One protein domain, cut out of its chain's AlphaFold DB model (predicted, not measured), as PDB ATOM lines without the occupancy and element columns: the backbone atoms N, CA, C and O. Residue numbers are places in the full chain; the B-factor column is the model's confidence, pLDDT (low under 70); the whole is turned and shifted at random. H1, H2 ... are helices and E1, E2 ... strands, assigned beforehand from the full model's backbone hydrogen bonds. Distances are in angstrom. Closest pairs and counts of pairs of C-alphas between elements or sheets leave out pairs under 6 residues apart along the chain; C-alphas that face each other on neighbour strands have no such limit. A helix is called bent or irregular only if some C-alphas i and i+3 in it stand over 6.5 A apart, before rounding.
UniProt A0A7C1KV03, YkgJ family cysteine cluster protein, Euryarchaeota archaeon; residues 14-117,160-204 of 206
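AT A GLANCE: This is residues 14 to 117 and 160 to 204 of the 206 residues of the protein "YkgJ family cysteine cluster protein" of Euryarchaeota archaeon (UniProt A0A7C1KV03). A tiny sheet of three short strands, E1, E3 and E2, sits in the middle, with short helices and long unnamed stretches round it. The long helix H7 passes it as an arm whose residues 198 to 204 stick out free, H6 lies off at the rim, and the long link of residues 68 to 102 reaches as far as 30 A from the mean of the C-alphas. The printed part has 149 residues, with seven named helices and three named strands in the order E1 H1 H2 E2 H3 H4 E3 H5 H6 H7; the class is mostly helix, though under half of the residues are in named elements. The whole is compact, with a radius of gyration of the C-alphas of 16.3 A and spans of 54 by 38 by 33 A.

HOW THE PARTS SIT: Begin at the inner strand E3, residues 65 to 67. Beside it runs edge strand E2, residues 46 to 48, antiparallel at 139 degrees; look for N 47 and O 66, 2.9 A apart, and N 66 and O 47, 2.9 A apart, both within hydrogen-bond range. The other edge strand, E1, residues 23 to 25, meets E3 only at a point, where C-alphas 24 and 66 face each other at 4.2 A. H5, residues 103 to 107, only grazes the sheet; the closest C-alphas of E1 and H5 are those of Thr 24 and Val 104, 6.9 A apart. H1, residues 27 to 36, only grazes it with residues 27 to 31. H1 touches H2, residues 40 to 43, with Trp 34 and Leu 43 the closest C-alphas at 7.2 A. H7, residues 184 to 204, only just is on the sheet, with 5 pairs of C-alphas within 10 A, and only grazes it; H7 and H1 are near each other. H3, residues 50 to 54, is close to but not clearly touching H4, residues 56 to 59: the closest C-alphas, of Tyr 52 and Tyr 59, are 7.0 A apart. H3 and H6, residues 162 to 173, are near each other, and H6 is not on the sheet. Every O i to N i+4 pair is within hydrogen-bond range in H3, H5, H6 and H7, and 4 of 6 are in H1; H2 and H4 are too short for such a pair.

IN THESE COORDINATES: Find C-alpha 23 at (202.117, 299.286, 280.096), where E1 begins. E1 is 6.5 A long, E2 7.0 A and E3 7.2 A from first to last C-alpha. H1 covers 12.2 A and is only just irregular, with C-alphas 29 and 32 6.6 A apart. H6 covers 16.1 A. H7 runs 30.7 A, from C-alpha 184 at (197.001, 305.437, 259.012) to C-alpha 204 at (193.538, 275.288, 263.656).

THE WHOLE: The C-alphas of Gly 89 and Lys 203 are the two farthest apart, at 55.3 A. Residues 118 to 159 are not printed, and C-alphas 117 and 160 are 21.5 A apart across that cut. The link from E3 to H5 is long, with 35 residues. The mean pLDDT of the printed part is 70.7; 73 residues are under 70, and H6 has a mean of 48.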
ATOM      1  N   GLY A  14     196.639 304.037 293.349       78.62
ATOM      2  CA  GLY A  14     197.350 304.837 292.350       78.62
ATOM      3  C   GLY A  14     198.864 304.628 292.324       78.62
ATOM      4  O   GLY A  14     199.491 305.118 291.398       78.62
ATOM      5  N   LYS A  15     199.448 303.873 293.268       77.25
ATOM      6  CA  LYS A  15     200.900 303.652 293.354       77.25
ATOM      7  C   LYS A  15     201.469 303.146 292.034       77.25
ATOM      8  O   LYS A  15     202.245 303.856 291.432       77.25
ATOM      9  N   CYS A  16     200.998 302.014 291.506       75.94
ATOM     10  CA  CYS A  16     201.481 301.523 290.212       75.94
ATOM     11  C   CYS A  16     201.210 302.490 289.044       75.94
ATOM     12  O   CYS A  16     201.955 302.486 288.084       75.94
ATOM     13  N   CYS A  17     200.183 303.335 289.105       81.06
ATOM     14  CA  CYS A  17     199.871 304.279 288.032       81.06
ATOM     15  C   CYS A  17     200.744 305.545 288.045       81.06
ATOM     16  O   CYS A  17     200.764 306.252 287.042       81.06
ATOM     17  N   LYS A  18     201.407 305.849 289.167       77.50
ATOM     18  CA  LYS A  18     202.299 307.008 289.347       77.50
ATOM     19  C   LYS A  18     203.759 306.705 289.009       77.50
ATOM     20  O   LYS A  18     204.592 307.593 289.088       77.50
ATOM     21  N   GLU A  19     204.061 305.454 288.699       70.38
ATOM     22  CA  GLU A  19     205.415 305.001 288.403       70.38
ATOM     23  C   GLU A  19     205.631 304.885 286.892       70.38
ATOM     24  O   GLU A  19     204.688 304.707 286.111       70.38
ATOM     25  N   ASN A  20     206.902 304.869 286.499       62.12
ATOM     26  CA  ASN A  20     207.346 304.850 285.106       62.12
ATOM     27  C   ASN A  20     207.318 303.431 284.516       62.12
ATOM     28  O   ASN A  20     208.347 302.913 284.075       62.12
ATOM     29  N   TRP A  21     206.158 302.772 284.532       68.00
ATOM     30  CA  TRP A  21     206.014 301.460 283.902       68.00
ATOM     31  C   TRP A  21     205.680 301.584 282.420       68.00
ATOM     32  O   TRP A  21     204.801 302.343 282.016       68.00
ATOM     33  N   GLU A  22     206.304 300.729 281.616       72.81
ATOM     34  CA  GLU A  22     205.777 300.398 280.299       72.81
ATOM     35  C   GLU A  22     204.530 299.524 280.485       72.81
ATOM     36  O   GLU A  22     204.605 298.406 281.002       72.81
ATOM     37  N   ILE A  23     203.367 300.044 280.091       80.62
ATOM     38  CA  ILE A  23     202.117 299.286 280.096       80.62
ATOM     39  C   ILE A  23     201.900 298.751 278.685       80.62
ATOM     40  O   ILE A  23     201.338 299.438 277.831       80.62
ATOM     41  N   THR A  24     202.399 297.541 278.436       81.88
ATOM     42  CA  THR A  24     202.174 296.839 277.172       81.88
ATOM     43  C   THR A  24     200.703 296.483 277.007       81.88
ATOM     44  O   THR A  24     199.976 296.261 277.978       81.88
ATOM     45  N   VAL A  25     200.267 296.454 275.756       84.44
ATOM     46  CA  VAL A  25     198.889 296.178 275.374       84.44
ATOM     47  C   VAL A  25     198.896 294.996 274.428       84.44
ATOM     48  O   VAL A  25     199.596 295.005 273.415       84.44
ATOM     49  N   ASP A  26     198.118 293.983 274.782       83.62
ATOM     50  CA  ASP A  26     197.950 292.798 273.959       83.62
ATOM     51  C   ASP A  26     196.868 293.031 272.897       83.62
ATOM     52  O   ASP A  26     195.811 293.608 273.169       83.62
ATOM     53  N   PHE A  27     197.126 292.612 271.659       76.31
ATOM     54  CA  PHE A  27     196.214 292.931 270.566       76.31
ATOM     55  C   PHE A  27     194.863 292.222 270.719       76.31
ATOM     56  O   PHE A  27     193.818 292.860 270.590       76.31
ATOM     57  N   GLU A  28     194.870 290.928 271.041       74.31
ATOM     58  CA  GLU A  28     193.647 290.128 271.150       74.31
ATOM     59  C   GLU A  28     192.848 290.474 272.409       74.31
ATOM     60  O   GLU A  28     191.647 290.741 272.351       74.31
ATOM     61  N   SER A  29     193.507 290.485 273.567       76.81
ATOM     62  CA  SER A  29     192.829 290.641 274.855       76.81
ATOM     63  C   SER A  29     192.537 292.092 275.228       76.81
ATOM     64  O   SER A  29     191.628 292.326 276.036       76.81
ATOM     65  N   ASP A  30     193.232 293.071 274.638       86.81
ATOM     66  CA  ASP A  30     193.045 294.488 274.947       86.81
ATOM     67  C   ASP A  30     192.572 295.315 273.748       86.81
ATOM     68  O   ASP A  30     191.482 295.889 273.823       86.81
ATOM     69  N   LEU A  31     193.330 295.372 272.644       82.19
ATOM     70  CA  LEU A  31     192.988 296.262 271.520       82.19
ATOM     71  C   LEU A  31     191.688 295.866 270.834       82.19
ATOM     72  O   LEU A  31     190.807 296.714 270.690       82.19
ATOM     73  N   PHE A  32     191.536 294.595 270.462       79.50
ATOM     74  CA  PHE A  32     190.328 294.097 269.806       79.50
ATOM     75  C   PHE A  32     189.085 294.388 270.655       79.50
ATOM     76  O   PHE A  32     188.126 295.010 270.198       79.50
ATOM     77  N   ARG A  33     189.170 294.077 271.951       88.12
ATOM     78  CA  ARG A  33     188.122 294.376 272.929       88.12
ATOM     79  C   ARG A  33     187.807 295.872 273.021       88.12
ATOM     80  O   ARG A  33     186.636 296.241 273.102       88.12
ATOM     81  N   TRP A  34     188.803 296.758 273.043       87.31
ATOM     82  CA  TRP A  34     188.562 298.207 273.096       87.31
ATOM     83  C   TRP A  34     187.972 298.766 271.800       87.31
ATOM     84  O   TRP A  34     187.154 299.687 271.871       87.31
ATOM     85  N   ILE A  35     188.324 298.194 270.645       80.94
ATOM     86  CA  ILE A  35     187.719 298.518 269.346       80.94
ATOM     87  C   ILE A  35     186.237 298.135 269.349       80.94
ATOM     88  O   ILE A  35     185.392 298.981 269.051       80.94
ATOM     89  N   GLU A  36     185.903 296.909 269.761       77.62
ATOM     90  CA  GLU A  36     184.510 296.448 269.866       77.62
ATOM     91  C   GLU A  36     183.689 297.306 270.836       77.62
ATOM     92  O   GLU A  36     182.552 297.688 270.547       77.62
ATOM     93  N   GLN A  37     184.287 297.674 271.972       83.75
ATOM     94  CA  GLN A  37     183.673 298.552 272.970       83.75
ATOM     95  C   GLN A  37     183.642 300.029 272.557       83.75
ATOM     96  O   GLN A  37     183.116 300.850 273.312       83.75
ATOM     97  N   LYS A  38     184.209 300.390 271.396       86.19
ATOM     98  CA  LYS A  38     184.316 301.772 270.902       86.19
ATOM     99  C   LYS A  38     184.979 302.718 271.914       86.19
ATOM    100  O   LYS A  38     184.588 303.875 272.063       86.19
ATOM    101  N   ARG A  39     185.996 302.223 272.628       86.44
ATOM    102  CA  ARG A  39     186.766 302.970 273.637       86.44
ATOM    103  C   ARG A  39     187.865 303.810 272.993       86.44
ATOM    104  O   ARG A  39     189.054 303.596 273.222       86.44
ATOM    105  N   TYR A  40     187.455 304.766 272.163       86.00
ATOM    106  CA  TYR A  40     188.371 305.664 271.450       86.00
ATOM    107  C   TYR A  40     189.230 306.506 272.400       86.00
ATOM    108  O   TYR A  40     190.385 306.774 272.092       86.00
ATOM    109  N   ASP A  41     188.694 306.823 273.579       85.00
ATOM    110  CA  ASP A  41     189.391 307.476 274.688       85.00
ATOM    111  C   ASP A  41     190.603 306.678 275.201       85.00
ATOM    112  O   ASP A  41     191.555 307.252 275.725       85.00
ATOM    113  N   ILE A  42     190.582 305.350 275.040       90.62
ATOM    114  CA  ILE A  42     191.723 304.485 275.349       90.62
ATOM    115  C   ILE A  42     192.644 304.375 274.137       90.62
ATOM    116  O   ILE A  42     193.854 304.551 274.271       90.62
ATOM    117  N   LEU A  43     192.070 304.115 272.955       83.31
ATOM    118  CA  LEU A  43     192.814 303.902 271.708       83.31
ATOM    119  C   LEU A  43     193.679 305.111 271.317       83.31
ATOM    120  O   LEU A  43     194.775 304.926 270.794       83.31
ATOM    121  N   GLU A  44     193.240 306.337 271.617       84.69
ATOM    122  CA  GLU A  44     194.026 307.558 271.379       84.69
ATOM    123  C   GLU A  44     195.313 307.640 272.212       84.69
ATOM    124  O   GLU A  44     196.214 308.410 271.881       84.69
ATOM    125  N   LYS A  45     195.404 306.868 273.301       87.56
ATOM    126  CA  LYS A  45     196.597 306.789 274.152       87.56
ATOM    127  C   LYS A  45     197.499 305.623 273.771       87.56
ATOM    128  O   LYS A  45     198.493 305.403 274.452       87.56
ATOM    129  N   ILE A  46     197.162 304.854 272.736       86.81
ATOM    130  CA  ILE A  46     197.960 303.703 272.322       86.81
ATOM    131  C   ILE A  46     198.975 304.121 271.269       86.81
ATOM    132  O   ILE A  46     198.639 304.716 270.242       86.81
ATOM    133  N   VAL A  47     200.224 303.746 271.517       83.25
ATOM    134  CA  VAL A  47     201.353 303.981 270.622       83.25
ATOM    135  C   VAL A  47     202.093 302.681 270.356       83.25
ATOM    136  O   VAL A  47     202.100 301.765 271.186       83.25
ATOM    137  N   LEU A  48     202.727 302.602 269.190       78.94
ATOM    138  CA  LEU A  48     203.666 301.530 268.899       78.94
ATOM    139  C   LEU A  48     204.853 301.646 269.863       78.94
ATOM    140  O   LEU A  48     205.400 302.732 270.070       78.94
ATOM    141  N   ASN A  49     205.237 300.530 270.471       76.69
ATOM    142  CA  ASN A  49     206.322 300.482 271.434       76.69
ATOM    143  C   ASN A  49     207.631 300.894 270.734       76.69
ATOM    144  O   ASN A  49     208.047 300.227 269.782       76.69
ATOM    145  N   PRO A  50     208.330 301.936 271.218       70.31
ATOM    146  CA  PRO A  50     209.606 302.365 270.658       70.31
ATOM    147  C   PRO A  50     210.627 301.236 270.529       70.31
ATOM    148  O   PRO A  50     211.365 301.180 269.551       70.31
ATOM    149  N   ARG A  51     210.656 300.293 271.478       68.31
ATOM    150  CA  ARG A  51     211.583 299.152 271.436       68.31
ATOM    151  C   ARG A  51     211.301 298.206 270.275       68.31
ATOM    152  O   ARG A  51     212.246 297.633 269.744       68.31
ATOM    153  N   TYR A  52     210.038 298.066 269.871       70.69
ATOM    154  CA  TYR A  52     209.679 297.297 268.681       70.69
ATOM    155  C   TYR A  52     210.176 297.985 267.410       70.69
ATOM    156  O   TYR A  52     210.790 297.331 266.578       70.69
ATOM    157  N   ILE A  53     209.998 299.307 267.298       66.06
ATOM    158  CA  ILE A  53     210.488 300.082 266.144       66.06
ATOM    159  C   ILE A  53     212.001 299.889 265.959       66.06
ATOM    160  O   ILE A  53     212.483 299.768 264.838       66.06
ATOM    161  N   LEU A  54     212.747 299.833 267.064       61.50
ATOM    162  CA  LEU A  54     214.205 299.699 267.051       61.50
ATOM    163  C   LEU A  54     214.698 298.270 266.811       61.50
ATOM    164  O   LEU A  54     215.826 298.085 266.361       61.50
ATOM    165  N   ALA A  55     213.911 297.265 267.190       62.94
ATOM    166  CA  ALA A  55     214.333 295.869 267.169       62.94
ATOM    167  C   ALA A  55     213.136 294.929 266.927       62.94
ATOM    168  O   ALA A  55     212.770 294.164 267.827       62.94
ATOM    169  N   PRO A  56     212.527 294.959 265.729       65.38
ATOM    170  CA  PRO A  56     211.322 294.183 265.427       65.38
ATOM    171  C   PRO A  56     211.561 292.669 265.521       65.38
ATOM    172  O   PRO A  56     210.687 291.932 265.979       65.38
ATOM    173  N   ASP A  57     212.774 292.208 265.198       68.00
ATOM    174  CA  ASP A  57     213.158 290.791 265.262       68.00
ATOM    175  C   ASP A  57     213.065 290.207 266.680       68.00
ATOM    176  O   ASP A  57     212.811 289.015 266.843       68.00
ATOM    177  N   ARG A  58     213.193 291.038 267.729       63.91
ATOM    178  CA  ARG A  58     212.998 290.592 269.125       63.91
ATOM    179  C   ARG A  58     211.585 290.113 269.410       63.91
ATOM    180  O   ARG A  58     211.370 289.378 270.368       63.91
ATOM    181  N   TYR A  59     210.633 290.597 268.630       64.44
ATOM    182  CA  TYR A  59     209.215 290.355 268.816       64.44
ATOM    183  C   TYR A  59     208.667 289.480 267.691       64.44
ATOM    184  O   TYR A  59     207.479 289.537 267.401       64.44
ATOM    185  N   ASN A  60     209.529 288.690 267.033       68.81
ATOM    186  CA  ASN A  60     209.181 287.859 265.878       68.81
ATOM    187  C   ASN A  60     208.513 288.651 264.736       68.81
ATOM    188  O   ASN A  60     207.710 288.101 263.986       68.81
ATOM    189  N   GLY A  61     208.819 289.949 264.617       69.94
ATOM    190  CA  GLY A  61     208.178 290.838 263.646       69.94
ATOM    191  C   GLY A  61     206.730 291.215 263.982       69.94
ATOM    192  O   GLY A  61     206.051 291.782 263.129       69.94
ATOM    193  N   GLU A  62     206.247 290.919 265.193       72.12
ATOM    194  CA  GLU A  62     204.894 291.268 265.625       72.12
ATOM    195  C   GLU A  62     204.855 292.636 266.331       72.12
ATOM    196  O   GLU A  62     205.546 292.824 267.347       72.12
ATOM    197  N   PRO A  63     204.031 293.590 265.846       77.00
ATOM    198  CA  PRO A  63     203.895 294.915 266.440       77.00
ATOM    199  C   PRO A  63     203.581 294.860 267.933       77.00
ATOM    200  O   PRO A  63     202.610 294.240 268.362       77.00
ATOM    201  N   GLN A  64     204.385 295.558 268.732       79.50
ATOM    202  CA  GLN A  64     204.135 295.695 270.164       79.50
ATOM    203  C   GLN A  64     203.487 297.035 270.455       79.50
ATOM    204  O   GLN A  64     204.049 298.075 270.122       79.50
ATOM    205  N   TRP A  65     202.348 297.017 271.132       83.38
ATOM    206  CA  TRP A  65     201.604 298.219 271.491       83.38
ATOM    207  C   TRP A  65     201.763 298.533 272.974       83.38
ATOM    208  O   TRP A  65     201.971 297.643 273.803       83.38
ATOM    209  N   MET A  66     201.672 299.810 273.325       83.88
ATOM    210  CA  MET A  66     201.696 300.252 274.716       83.88
ATOM    211  C   MET A  66     200.791 301.459 274.940       83.88
ATOM    212  O   MET A  66     200.518 302.223 274.013       83.88
ATOM    213  N   ILE A  67     200.359 301.651 276.185       85.88
ATOM    214  CA  ILE A  67     199.766 302.921 276.610       85.88
ATOM    215  C   ILE A  67     200.892 303.944 276.743       85.88
ATOM    216  O   ILE A  67     201.865 303.727 277.473       85.88
ATOM    217  N   ASP A  68     200.727 305.082 276.083       82.69
ATOM    218  CA  ASP A  68     201.583 306.243 276.243       82.69
ATOM    219  C   ASP A  68     201.402 306.853 277.640       82.69
ATOM    220  O   ASP A  68     200.461 307.598 277.907       82.69
ATOM    221  N   CYS A  69     202.305 306.486 278.547       75.44
ATOM    222  CA  CYS A  69     202.372 307.017 279.910       75.44
ATOM    223  C   CYS A  69     203.381 308.164 280.046       75.44
ATOM    224  O   CYS A  69     203.848 308.426 281.153       75.44
ATOM    225  N   GLY A  70     203.764 308.804 278.934       64.38
ATOM    226  CA  GLY A  70     204.780 309.852 278.959       64.38
ATOM    227  C   GLY A  70     206.175 309.297 279.243       64.38
ATOM    228  O   GLY A  70     206.908 309.861 280.036       64.38
ATOM    229  N   HIS A  71     206.526 308.169 278.613       57.75
ATOM    230  CA  HIS A  71     207.806 307.470 278.770       57.75
ATOM    231  C   HIS A  71     209.020 308.404 278.602       57.75
ATOM    232  O   HIS A  71     208.999 309.311 277.768       57.75
ATOM    233  N   VAL A  72     210.149 308.101 279.260       49.34
ATOM    234  CA  VAL A  72     211.400 308.883 279.126       49.34
ATOM    235  C   VAL A  72     211.864 309.029 277.667       49.34
ATOM    236  O   VAL A  72     212.493 310.022 277.305       49.34
ATOM    237  N   LEU A  73     211.519 308.050 276.818       51.00
ATOM    238  CA  LEU A  73     211.785 308.090 275.376       51.00
ATOM    239  C   LEU A  73     210.880 309.089 274.641       51.00
ATOM    240  O   LEU A  73     211.334 309.687 273.680       51.00
ATOM    241  N   PHE A  74     209.650 309.329 275.094       54.75
ATOM    242  CA  PHE A  74     208.766 310.370 274.550       54.75
ATOM    243  C   PHE A  74     209.083 311.765 275.101       54.75
ATOM    244  O   PHE A  74     208.581 312.763 274.594       54.75
ATOM    245  N   GLY A  75     209.967 311.842 276.100       49.88
ATOM    246  CA  GLY A  75     210.494 313.098 276.613       49.88
ATOM    247  C   GLY A  75     209.621 313.818 277.624       49.88
ATOM    248  O   GLY A  75     209.964 314.941 277.993       49.88
ATOM    249  N   ASP A  76     208.553 313.171 278.070       58.53
ATOM    250  CA  ASP A  76     207.727 313.634 279.171       58.53
ATOM    251  C   ASP A  76     208.377 313.205 280.501       58.53
ATOM    252  O   ASP A  76     208.880 312.089 280.664       58.53
ATOM    253  N   THR A  77     208.476 314.147 281.433       52.28
ATOM    254  CA  THR A  77     209.089 313.935 282.749       52.28
ATOM    255  C   THR A  77     208.052 313.775 283.852       52.28
ATOM    256  O   THR A  77     208.412 313.286 284.920       52.28
ATOM    257  N   GLU A  78     206.783 314.111 283.601       59.81
ATOM    258  CA  GLU A  78     205.703 313.979 284.590       59.81
ATOM    259  C   GLU A  78     205.146 312.543 284.686       59.81
ATOM    260  O   GLU A  78     204.339 312.273 285.574       59.81
ATOM    261  N   ASN A  79     205.622 311.638 283.808       64.00
ATOM    262  CA  ASN A  79     205.476 310.171 283.777       64.00
ATOM    263  C   ASN A  79     204.398 309.595 284.714       64.00
ATOM    264  O   ASN A  79     204.681 309.052 285.785       64.00
ATOM    265  N   LYS A  80     203.143 309.646 284.280       74.81
ATOM    266  CA  LYS A  80     202.047 308.961 284.963       74.81
ATOM    267  C   LYS A  80     201.121 308.325 283.951       74.81
ATOM    268  O   LYS A  80     200.977 308.793 282.824       74.81
ATOM    269  N   CYS A  81     200.470 307.245 284.364       85.50
ATOM    270  CA  CYS A  81     199.438 306.621 283.553       85.50
ATOM    271  C   CYS A  81     198.378 307.680 283.190       85.50
ATOM    272  O   CYS A  81     197.826 308.301 284.103       85.50
ATOM    273  N   PRO A  82     198.023 307.855 281.903       88.12
ATOM    274  CA  PRO A  82     197.078 308.890 281.474       88.12
ATOM    275  C   PRO A  82     195.659 308.640 282.000       88.12
ATOM    276  O   PRO A  82     194.804 309.517 281.957       88.12
ATOM    277  N   PHE A  83     195.400 307.433 282.507       91.12
ATOM    278  CA  PHE A  83     194.127 307.035 283.093       91.12
ATOM    279  C   PHE A  83     194.111 307.125 284.624       91.12
ATOM    280  O   PHE A  83     193.127 306.701 285.240       91.12
ATOM    281  N   LEU A  84     195.188 307.616 285.251       89.62
ATOM    282  CA  LEU A  84     195.224 307.895 286.683       89.62
ATOM    283  C   LEU A  84     194.298 309.070 286.995       89.62
ATOM    284  O   LEU A  84     194.463 310.166 286.470       89.62
ATOM    285  N   ILE A  85     193.359 308.840 287.905       89.31
ATOM    286  CA  ILE A  85     192.612 309.907 288.565       89.31
ATOM    287  C   ILE A  85     193.306 310.114 289.907       89.31
ATOM    288  O   ILE A  85     193.381 309.179 290.712       89.31
ATOM    289  N   GLU A  86     193.878 311.292 290.124       85.25
ATOM    290  CA  GLU A  86     194.556 311.573 291.384       85.25
ATOM    291  C   GLU A  86     193.572 311.579 292.557       85.25
ATOM    292  O   GLU A  86     192.364 311.749 292.404       85.25
ATOM    293  N   ALA A  87     194.107 311.273 293.732       80.88
ATOM    294  CA  ALA A  87     193.361 311.358 294.970       80.88
ATOM    295  C   ALA A  87     193.283 312.824 295.401       80.88
ATOM    296  O   ALA A  87     194.327 313.445 295.586       80.88
ATOM    297  N   ASP A  88     192.075 313.327 295.635       70.38
ATOM    298  CA  ASP A  88     191.873 314.607 296.309       70.38
ATOM    299  C   ASP A  88     191.731 314.364 297.820       70.38
ATOM    300  O   ASP A  88     190.766 313.752 298.287       70.38
ATOM    301  N   GLY A  89     192.718 314.815 298.601       66.69
ATOM    302  CA  GLY A  89     192.724 314.676 300.062       66.69
ATOM    303  C   GLY A  89     192.857 313.223 300.537       66.69
ATOM    304  O   GLY A  89     193.827 312.542 300.213       66.69
ATOM    305  N   GLU A  90     191.899 312.748 301.338       59.59
ATOM    306  CA  GLU A  90     191.900 311.392 301.920       59.59
ATOM    307  C   GLU A  90     191.338 310.308 300.978       59.59
ATOM    308  O   GLU A  90     191.328 309.122 301.319       59.59
ATOM    309  N   ALA A  91     190.852 310.685 299.789       66.81
ATOM    310  CA  ALA A  91     190.261 309.742 298.848       66.81
ATOM    311  C   ALA A  91     191.300 308.762 298.272       66.81
ATOM    312  O   ALA A  91     192.467 309.086 298.072       66.81
ATOM    313  N   SER A  92     190.883 307.537 297.941       73.31
ATOM    314  CA  SER A  92     191.722 306.632 297.146       73.31
ATOM    315  C   SER A  92     191.838 307.143 295.708       73.31
ATOM    316  O   SER A  92     190.837 307.577 295.139       73.31
ATOM    317  N   ALA A  93     193.010 307.006 295.087       82.75
ATOM    318  CA  ALA A  93     193.178 307.308 293.668       82.75
ATOM    319  C   ALA A  93     192.226 306.471 292.782       82.75
ATOM    320  O   ALA A  93     191.751 305.392 293.139       82.75
ATOM    321  N   GLY A  94     191.936 306.950 291.579       87.12
ATOM    322  CA  GLY A  94     191.108 306.244 290.607       87.12
ATOM    323  C   GLY A  94     191.906 305.745 289.406       87.12
ATOM    324  O   GLY A  94     192.998 306.209 289.107       87.12
ATOM    325  N   CYS A  95     191.321 304.791 288.684       90.31
ATOM    326  CA  CYS A  95     191.716 304.463 287.320       90.31
ATOM    327  C   CYS A  95     190.469 304.637 286.453       90.31
ATOM    328  O   CYS A  95     189.465 303.955 286.683       90.31
ATOM    329  N   PHE A  96     190.523 305.557 285.490       91.00
ATOM    330  CA  PHE A  96     189.395 305.882 284.612       91.00
ATOM    331  C   PHE A  96     188.925 304.664 283.802       91.00
ATOM    332  O   PHE A  96     187.738 304.475 283.557       91.00
ATOM    333  N   ILE A  97     189.858 303.774 283.465       92.38
ATOM    334  CA  ILE A  97     189.599 302.564 282.683       92.38
ATOM    335  C   ILE A  97     189.511 301.304 283.549       92.38
ATOM    336  O   ILE A  97     189.617 300.205 283.024       92.38
ATOM    337  N   HIS A  98     189.327 301.415 284.871       90.69
ATOM    338  CA  HIS A  98     189.512 300.294 285.807       90.69
ATOM    339  C   HIS A  98     188.764 299.005 285.427       90.69
ATOM    340  O   HIS A  98     189.320 297.919 285.597       90.69
ATOM    341  N   SER A  99     187.525 299.117 284.931       90.75
ATOM    342  CA  SER A  99     186.683 297.983 284.518       90.75
ATOM    343  C   SER A  99     187.133 297.317 283.216       90.75
ATOM    344  O   SER A  99     186.838 296.148 282.998       90.75
ATOM    345  N   THR A 100     187.856 298.044 282.365       92.56
ATOM    346  CA  THR A 100     188.289 297.604 281.032       92.56
ATOM    347  C   THR A 100     189.815 297.669 280.872       92.56
ATOM    348  O   THR A 100     190.333 297.649 279.758       92.56
ATOM    349  N   ARG A 101     190.545 297.773 281.992       91.38
ATOM    350  CA  ARG A 101     192.001 297.962 282.041       91.38
ATOM    351  C   ARG A 101     192.733 296.848 281.286       91.38
ATOM    352  O   ARG A 101     192.192 295.740 281.220       91.38
ATOM    353  N   PRO A 102     193.938 297.116 280.757       89.88
ATOM    354  CA  PRO A 102     194.663 296.107 280.012       89.88
ATOM    355  C   PRO A 102     195.006 294.915 280.892       89.88
ATOM    356  O   PRO A 102     195.082 295.016 282.126       89.88
ATOM    357  N   GLU A 103     195.232 293.786 280.249       86.12
ATOM    358  CA  GLU A 103     195.441 292.515 280.917       86.12
ATOM    359  C   GLU A 103     196.675 292.535 281.835       86.12
ATOM    360  O   GLU A 103     196.611 292.083 282.983       86.12
ATOM    361  N   VAL A 104     197.754 293.201 281.410       80.12
ATOM    362  CA  VAL A 104     198.951 293.411 282.243       80.12
ATOM    363  C   VAL A 104     198.636 294.165 283.546       80.12
ATOM    364  O   VAL A 104     199.183 293.850 284.603       80.12
ATOM    365  N   CYS A 105     197.693 295.114 283.524       83.69
ATOM    366  CA  CYS A 105     197.259 295.833 284.724       83.69
ATOM    367  C   CYS A 105     196.334 294.996 285.616       83.69
ATOM    368  O   CYS A 105     196.227 295.282 286.810       83.69
ATOM    369  N   LYS A 106     195.630 293.992 285.074       83.94
ATOM    370  CA  LYS A 106     194.846 293.046 285.888       83.94
ATOM    371  C   LYS A 106     195.750 292.066 286.624       83.94
ATOM    372  O   LYS A 106     195.470 291.776 287.782       83.94
ATOM    373  N   ARG A 107     196.814 291.605 285.961       76.31
ATOM    374  CA  ARG A 107     197.755 290.607 286.488       76.31
ATOM    375  C   ARG A 107     198.803 291.175 287.429       76.31
ATOM    376  O   ARG A 107     199.395 290.406 288.176       76.31
ATOM    377  N   PHE A 108     199.036 292.488 287.400       76.12
ATOM    378  CA  PHE A 108     199.985 293.144 288.298       76.12
ATOM    379  C   PHE A 108     199.827 292.630 289.740       76.12
ATOM    380  O   PHE A 108     198.691 292.521 290.190       76.12
ATOM    381  N   PRO A 109     200.916 292.343 290.478       71.38
ATOM    382  CA  PRO A 109     202.324 292.514 290.126       71.38
ATOM    383  C   PRO A 109     202.938 291.278 289.458       71.38
ATOM    384  O   PRO A 109     204.149 291.096 289.527       71.38
ATOM    385  N   LEU A 110     202.130 290.393 288.881       70.38
ATOM    386  CA  LEU A 110     202.611 289.155 288.285       70.38
ATOM    387  C   LEU A 110     203.024 289.350 286.819       70.38
ATOM    388  O   LEU A 110     202.471 290.191 286.106       70.38
ATOM    389  N   ASP A 111     204.013 288.573 286.385       64.31
ATOM    390  CA  ASP A 111     204.439 288.458 284.993       64.31
ATOM    391  C   ASP A 111     203.558 287.457 284.222       64.31
ATOM    392  O   ASP A 111     202.585 286.906 284.747       64.31
ATOM    393  N   SER A 112     203.887 287.212 282.951       59.41
ATOM    394  CA  SER A 112     203.160 286.258 282.103       59.41
ATOM    395  C   SER A 112     203.228 284.807 282.599       59.41
ATOM    396  O   SER A 112     202.394 283.999 282.200       59.41
ATOM    397  N   THR A 113     204.173 284.479 283.486       61.47
ATOM    398  CA  THR A 113     204.339 283.152 284.100       61.47
ATOM    399  C   THR A 113     203.671 283.040 285.474       61.47
ATOM    400  O   THR A 113     203.735 281.986 286.108       61.47
ATOM    401  N   GLY A 114     203.024 284.113 285.947       64.56
ATOM    402  CA  GLY A 114     202.379 284.166 287.259       64.56
ATOM    403  C   GLY A 114     203.352 284.378 288.420       64.56
ATOM    404  O   GLY A 114     202.958 284.238 289.578       64.56
ATOM    405  N   ARG A 115     204.617 284.710 288.144       62.03
ATOM    406  CA  ARG A 115     205.603 285.070 289.172       62.03
ATOM    407  C   ARG A 115     205.517 286.556 289.452       62.03
ATOM    408  O   ARG A 115     205.198 287.327 288.557       62.03
ATOM    409  N   VAL A 116     205.825 286.978 290.678       64.69
ATOM    410  CA  VAL A 116     205.994 288.409 290.959       64.69
ATOM    411  C   VAL A 116     207.087 288.930 290.036       64.69
ATOM    412  O   VAL A 116     208.199 288.397 290.033       64.69
ATOM    413  N   ARG A 117     206.739 289.932 289.230       56.75
ATOM    414  CA  ARG A 117     207.648 290.598 288.303       56.75
ATOM    415  C   ARG A 117     208.918 290.997 289.056       56.75
ATOM    416  O   ARG A 117     208.828 291.701 290.055       56.75
ATOM    417  N   PRO A 160     219.584 298.340 273.937       42.62
ATOM    418  CA  PRO A 160     220.302 299.510 273.435       42.62
ATOM    419  C   PRO A 160     221.075 300.212 274.555       42.62
ATOM    420  O   PRO A 160     220.609 300.305 275.697       42.62
ATOM    421  N   ARG A 161     222.254 300.742 274.233       45.25
ATOM    422  CA  ARG A 161     223.084 301.503 275.171       45.25
ATOM    423  C   ARG A 161     222.388 302.808 275.554       45.25
ATOM    424  O   ARG A 161     221.631 303.392 274.784       45.25
ATOM    425  N   LYS A 162     222.721 303.339 276.734       41.88
ATOM    426  CA  LYS A 162     222.164 304.604 277.255       41.88
ATOM    427  C   LYS A 162     222.296 305.783 276.275       41.88
ATOM    428  O   LYS A 162     221.418 306.635 276.230       41.88
ATOM    429  N   THR A 163     223.384 305.835 275.509       43.78
ATOM    430  CA  THR A 163     223.629 306.864 274.486       43.78
ATOM    431  C   THR A 163     222.704 306.717 273.282       43.78
ATOM    432  O   THR A 163     222.164 307.714 272.818       43.78
ATOM    433  N   GLU A 164     222.454 305.483 272.839       45.94
ATOM    434  CA  GLU A 164     221.505 305.180 271.762       45.94
ATOM    435  C   GLU A 164     220.085 305.551 272.211       45.94
ATOM    436  O   GLU A 164     219.382 306.271 271.510       45.94
ATOM    437  N   LEU A 165     219.696 305.186 273.442       45.22
ATOM    438  CA  LEU A 165     218.401 305.571 274.019       45.22
ATOM    439  C   LEU A 165     218.204 307.096 274.095       45.22
ATOM    440  O   LEU A 165     217.077 307.561 273.951       45.22
ATOM    441  N   ALA A 166     219.266 307.882 274.312       48.53
ATOM    442  CA  ALA A 166     219.187 309.342 274.396       48.53
ATOM    443  C   ALA A 166     219.001 310.015 273.025       48.53
ATOM    444  O   ALA A 166     218.212 310.953 272.905       48.53
ATOM    445  N   GLU A 167     219.693 309.529 271.994       51.44
ATOM    446  CA  GLU A 167     219.518 309.991 270.611       51.44
ATOM    447  C   GLU A 167     218.118 309.642 270.092       51.44
ATOM    448  O   GLU A 167     217.404 310.500 269.568       51.44
ATOM    449  N   ILE A 168     217.677 308.412 270.363       49.91
ATOM    450  CA  ILE A 168     216.333 307.928 270.052       49.91
ATOM    451  C   ILE A 168     215.276 308.767 270.776       49.91
ATOM    452  O   ILE A 168     214.327 309.229 270.143       49.91
ATOM    453  N   ALA A 169     215.450 309.035 272.074       49.69
ATOM    454  CA  ALA A 169     214.550 309.916 272.817       49.69
ATOM    455  C   ALA A 169     214.468 311.320 272.193       49.69
ATOM    456  O   ALA A 169     213.413 311.952 272.212       49.69
ATOM    457  N   GLY A 170     215.560 311.810 271.598       50.75
ATOM    458  CA  GLY A 170     215.580 313.057 270.833       50.75
ATOM    459  C   GLY A 170     214.706 313.022 269.574       50.75
ATOM    460  O   GLY A 170     214.033 314.009 269.282       50.75
ATOM    461  N   LEU A 171     214.678 311.897 268.854       53.44
ATOM    462  CA  LEU A 171     213.831 311.702 267.669       53.44
ATOM    463  C   LEU A 171     212.344 311.578 268.036       53.44
ATOM    464  O   LEU A 171     211.488 312.172 267.384       53.44
ATOM    465  N   PHE A 172     212.028 310.886 269.132       50.88
ATOM    466  CA  PHE A 172     210.660 310.816 269.658       50.88
ATOM    467  C   PHE A 172     210.164 312.167 270.196       50.88
ATOM    468  O   PHE A 172     209.022 312.536 269.924       50.88
ATOM    469  N   LYS A 173     211.020 312.945 270.878       49.84
ATOM    470  CA  LYS A 173     210.718 314.322 271.327       49.84
ATOM    471  C   LYS A 173     210.371 315.274 270.182       49.84
ATOM    472  O   LYS A 173     209.603 316.208 270.387       49.84
ATOM    473  N   LYS A 174     210.941 315.059 268.992       53.88
ATOM    474  CA  LYS A 174     210.647 315.851 267.785       53.88
ATOM    475  C   LYS A 174     209.341 315.440 267.091       53.88
ATOM    476  O   LYS A 174     208.923 316.119 266.165       53.88
ATOM    477  N   GLY A 175     208.674 314.383 267.565       51.72
ATOM    478  CA  GLY A 175     207.413 313.881 267.013       51.72
ATOM    479  C   GLY A 175     207.571 312.934 265.819       51.72
ATOM    480  O   GLY A 175     206.591 312.315 265.419       51.72
ATOM    481  N   ASP A 176     208.789 312.749 265.301       52.44
ATOM    482  CA  ASP A 176     209.039 312.036 264.039       52.44
ATOM    483  C   ASP A 176     208.862 310.503 264.132       52.44
ATOM    484  O   ASP A 176     208.730 309.840 263.107       52.44
ATOM    485  N   LEU A 177     208.836 309.917 265.340       57.47
ATOM    486  CA  LEU A 177     208.748 308.456 265.551       57.47
ATOM    487  C   LEU A 177     207.528 307.983 266.361       57.47
ATOM    488  O   LEU A 177     207.364 306.781 266.583       57.47
ATOM    489  N   LYS A 178     206.649 308.887 266.817       67.50
ATOM    490  CA  LYS A 178     205.462 308.502 267.598       67.50
ATOM    491  C   LYS A 178     204.354 307.991 266.673       67.50
ATOM    492  O   LYS A 178     203.540 308.762 266.172       67.50
ATOM    493  N   VAL A 179     204.296 306.676 266.472       68.25
ATOM    494  CA  VAL A 179     203.223 306.035 265.697       68.25
ATOM    495  C   VAL A 179     202.031 305.751 266.610       68.25
ATOM    496  O   VAL A 179     202.026 304.779 267.365       68.25
ATOM    497  N   ASN A 180     201.016 306.614 266.552       71.69
ATOM    498  CA  ASN A 180     199.745 306.384 267.244       71.69
ATOM    499  C   ASN A 180     198.983 305.225 266.586       71.69
ATOM    500  O   ASN A 180     198.969 305.116 265.356       71.69
ATOM    501  N   PHE A 181     198.282 304.418 267.384       54.72
ATOM    502  CA  PHE A 181     197.413 303.347 266.880       54.72
ATOM    503  C   PHE A 181     196.362 303.874 265.893       54.72
ATOM    504  O   PHE A 181     196.091 303.262 264.869       54.72
ATOM    505  N   THR A 182     195.822 305.060 266.170       58.81
ATOM    506  CA  THR A 182     194.804 305.727 265.346       58.81
ATOM    507  C   THR A 182     195.353 306.380 264.072       58.81
ATOM    508  O   THR A 182     194.582 306.943 263.298       58.81
ATOM    509  N   SER A 183     196.668 306.341 263.838       67.38
ATOM    510  CA  SER A 183     197.259 306.828 262.585       67.38
ATOM    511  C   SER A 183     197.008 305.848 261.435       67.38
ATOM    512  O   SER A 183     196.774 304.667 261.661       67.38
ATOM    513  N   GLN A 184     197.129 306.309 260.187       63.25
ATOM    514  CA  GLN A 184     197.001 305.437 259.012       63.25
ATOM    515  C   GLN A 184     197.994 304.261 259.046       63.25
ATOM    516  O   GLN A 184     197.630 303.136 258.722       63.25
ATOM    517  N   ILE A 185     199.228 304.512 259.497       66.94
ATOM    518  CA  ILE A 185     200.254 303.476 259.682       66.94
ATOM    519  C   ILE A 185     199.826 302.502 260.785       66.94
ATOM    520  O   ILE A 185     199.923 301.291 260.612       66.94
ATOM    521  N   GLY A 186     199.328 303.024 261.909       59.22
ATOM    522  CA  GLY A 186     198.891 302.193 263.026       59.22
ATOM    523  C   GLY A 186     197.707 301.287 262.681       59.22
ATOM    524  O   GLY A 186     197.726 300.107 263.024       59.22
ATOM    525  N   LEU A 187     196.730 301.809 261.935       61.50
ATOM    526  CA  LEU A 187     195.571 301.051 261.461       61.50
ATOM    527  C   LEU A 187     195.964 299.974 260.443       61.50
ATOM    528  O   LEU A 187     195.503 298.845 260.569       61.50
ATOM    529  N   SER A 188     196.868 300.277 259.505       66.69
ATOM    530  CA  SER A 188     197.375 299.286 258.542       66.69
ATOM    531  C   SER A 188     198.058 298.108 259.243       66.69
ATOM    532  O   SER A 188     197.782 296.957 258.923       66.69
ATOM    533  N   LEU A 189     198.900 298.377 260.249       66.62
ATOM    534  CA  LEU A 189     199.543 297.319 261.040       66.62
ATOM    535  C   LEU A 189     198.523 296.461 261.807       66.62
ATOM    536  O   LEU A 189     198.729 295.261 261.984       66.62
ATOM    537  N   ALA A 190     197.429 297.065 262.275       54.16
ATOM    538  CA  ALA A 190     196.354 296.348 262.953       54.16
ATOM    539  C   ALA A 190     195.557 295.448 261.992       54.16
ATOM    540  O   ALA A 190     195.190 294.334 262.364       54.16
ATOM    541  N   GLU A 191     195.302 295.908 260.765       67.75
ATOM    542  CA  GLU A 191     194.644 295.119 259.716       67.75
ATOM    543  C   GLU A 191     195.473 293.885 259.339       67.75
ATOM    544  O   GLU A 191     194.932 292.775 259.321       67.75
ATOM    545  N   ASP A 192     196.785 294.055 259.146       70.62
ATOM    546  CA  ASP A 192     197.711 292.954 258.852       70.62
ATOM    547  C   ASP A 192     197.699 291.887 259.960       70.62
ATOM    548  O   ASP A 192     197.655 290.683 259.686       70.62
ATOM    549  N   LEU A 193     197.694 292.318 261.226       63.19
ATOM    550  CA  LEU A 193     197.643 291.415 262.376       63.19
ATOM    551  C   LEU A 193     196.302 290.674 262.471       63.19
ATOM    552  O   LEU A 193     196.282 289.464 262.712       63.19
ATOM    553  N   MET A 194     195.178 291.356 262.222       65.69
ATOM    554  CA  MET A 194     193.863 290.705 262.185       65.69
ATOM    555  C   MET A 194     193.779 289.629 261.100       65.69
ATOM    556  O   MET A 194     193.186 288.573 261.329       65.69
ATOM    557  N   GLU A 195     194.360 289.872 259.926       71.19
ATOM    558  CA  GLU A 195     194.346 288.900 258.834       71.19
ATOM    559  C   GLU A 195     195.193 287.661 259.162       71.19
ATOM    560  O   GLU A 195     194.741 286.530 258.956       71.19
ATOM    561  N   LYS A 196     196.368 287.846 259.780       68.44
ATOM    562  CA  LYS A 196     197.180 286.732 260.300       68.44
ATOM    563  C   LYS A 196     196.403 285.875 261.306       68.44
ATOM    564  O   LYS A 196     196.340 284.657 261.136       68.44
ATOM    565  N   ILE A 197     195.764 286.496 262.304       64.00
ATOM    566  CA  ILE A 197     194.996 285.786 263.345       64.00
ATOM    567  C   ILE A 197     193.853 284.969 262.726       64.00
ATOM    568  O   ILE A 197     193.644 283.806 263.091       64.00
ATOM    569  N   LYS A 198     193.129 285.529 261.745       69.56
ATOM    570  CA  LYS A 198     192.079 284.795 261.013       69.56
ATOM    571  C   LYS A 198     192.639 283.561 260.307       69.56
ATOM    572  O   LYS A 198     192.061 282.479 260.427       69.56
ATOM    573  N   LEU A 199     193.758 283.705 259.596       69.62
ATOM    574  CA  LEU A 199     194.399 282.603 258.872       69.62
ATOM    575  C   LEU A 199     194.890 281.500 259.817       69.62
ATOM    576  O   LEU A 199     194.735 280.316 259.515       69.62
ATOM    577  N   GLU A 200     195.458 281.857 260.967       72.44
ATOM    578  CA  GLU A 200     195.871 280.884 261.985       72.44
ATOM    579  C   GLU A 200     194.685 280.161 262.622       72.44
ATOM    580  O   GLU A 200     194.746 278.952 262.854       72.44
ATOM    581  N   THR A 201     193.590 280.879 262.865       65.94
ATOM    582  CA  THR A 201     192.354 280.307 263.408       65.94
ATOM    583  C   THR A 201     191.732 279.309 262.429       65.94
ATOM    584  O   THR A 201     191.359 278.210 262.833       65.94
ATOM    585  N   LEU A 202     191.696 279.641 261.133       63.62
ATOM    586  CA  LEU A 202     191.244 278.735 260.068       63.62
ATOM    587  C   LEU A 202     192.106 277.470 259.985       63.62
ATOM    588  O   LEU A 202     191.566 276.371 259.910       63.62
ATOM    589  N   LYS A 203     193.435 277.608 260.064       65.50
ATOM    590  CA  LYS A 203     194.363 276.463 260.068       65.50
ATOM    591  C   LYS A 203     194.175 275.540 261.272       65.50
ATOM    592  O   LYS A 203     194.381 274.346 261.132       65.50
ATOM    593  N   LYS A 204     193.814 276.079 262.440       64.00
ATOM    594  CA  LYS A 204     193.538 275.288 263.656       64.00
ATOM    595  C   LYS A 204     192.175 274.585 263.622       64.00
ATOM    596  O   LYS A 204     191.955 273.683 264.424       64.00
TER     597      LYS A 204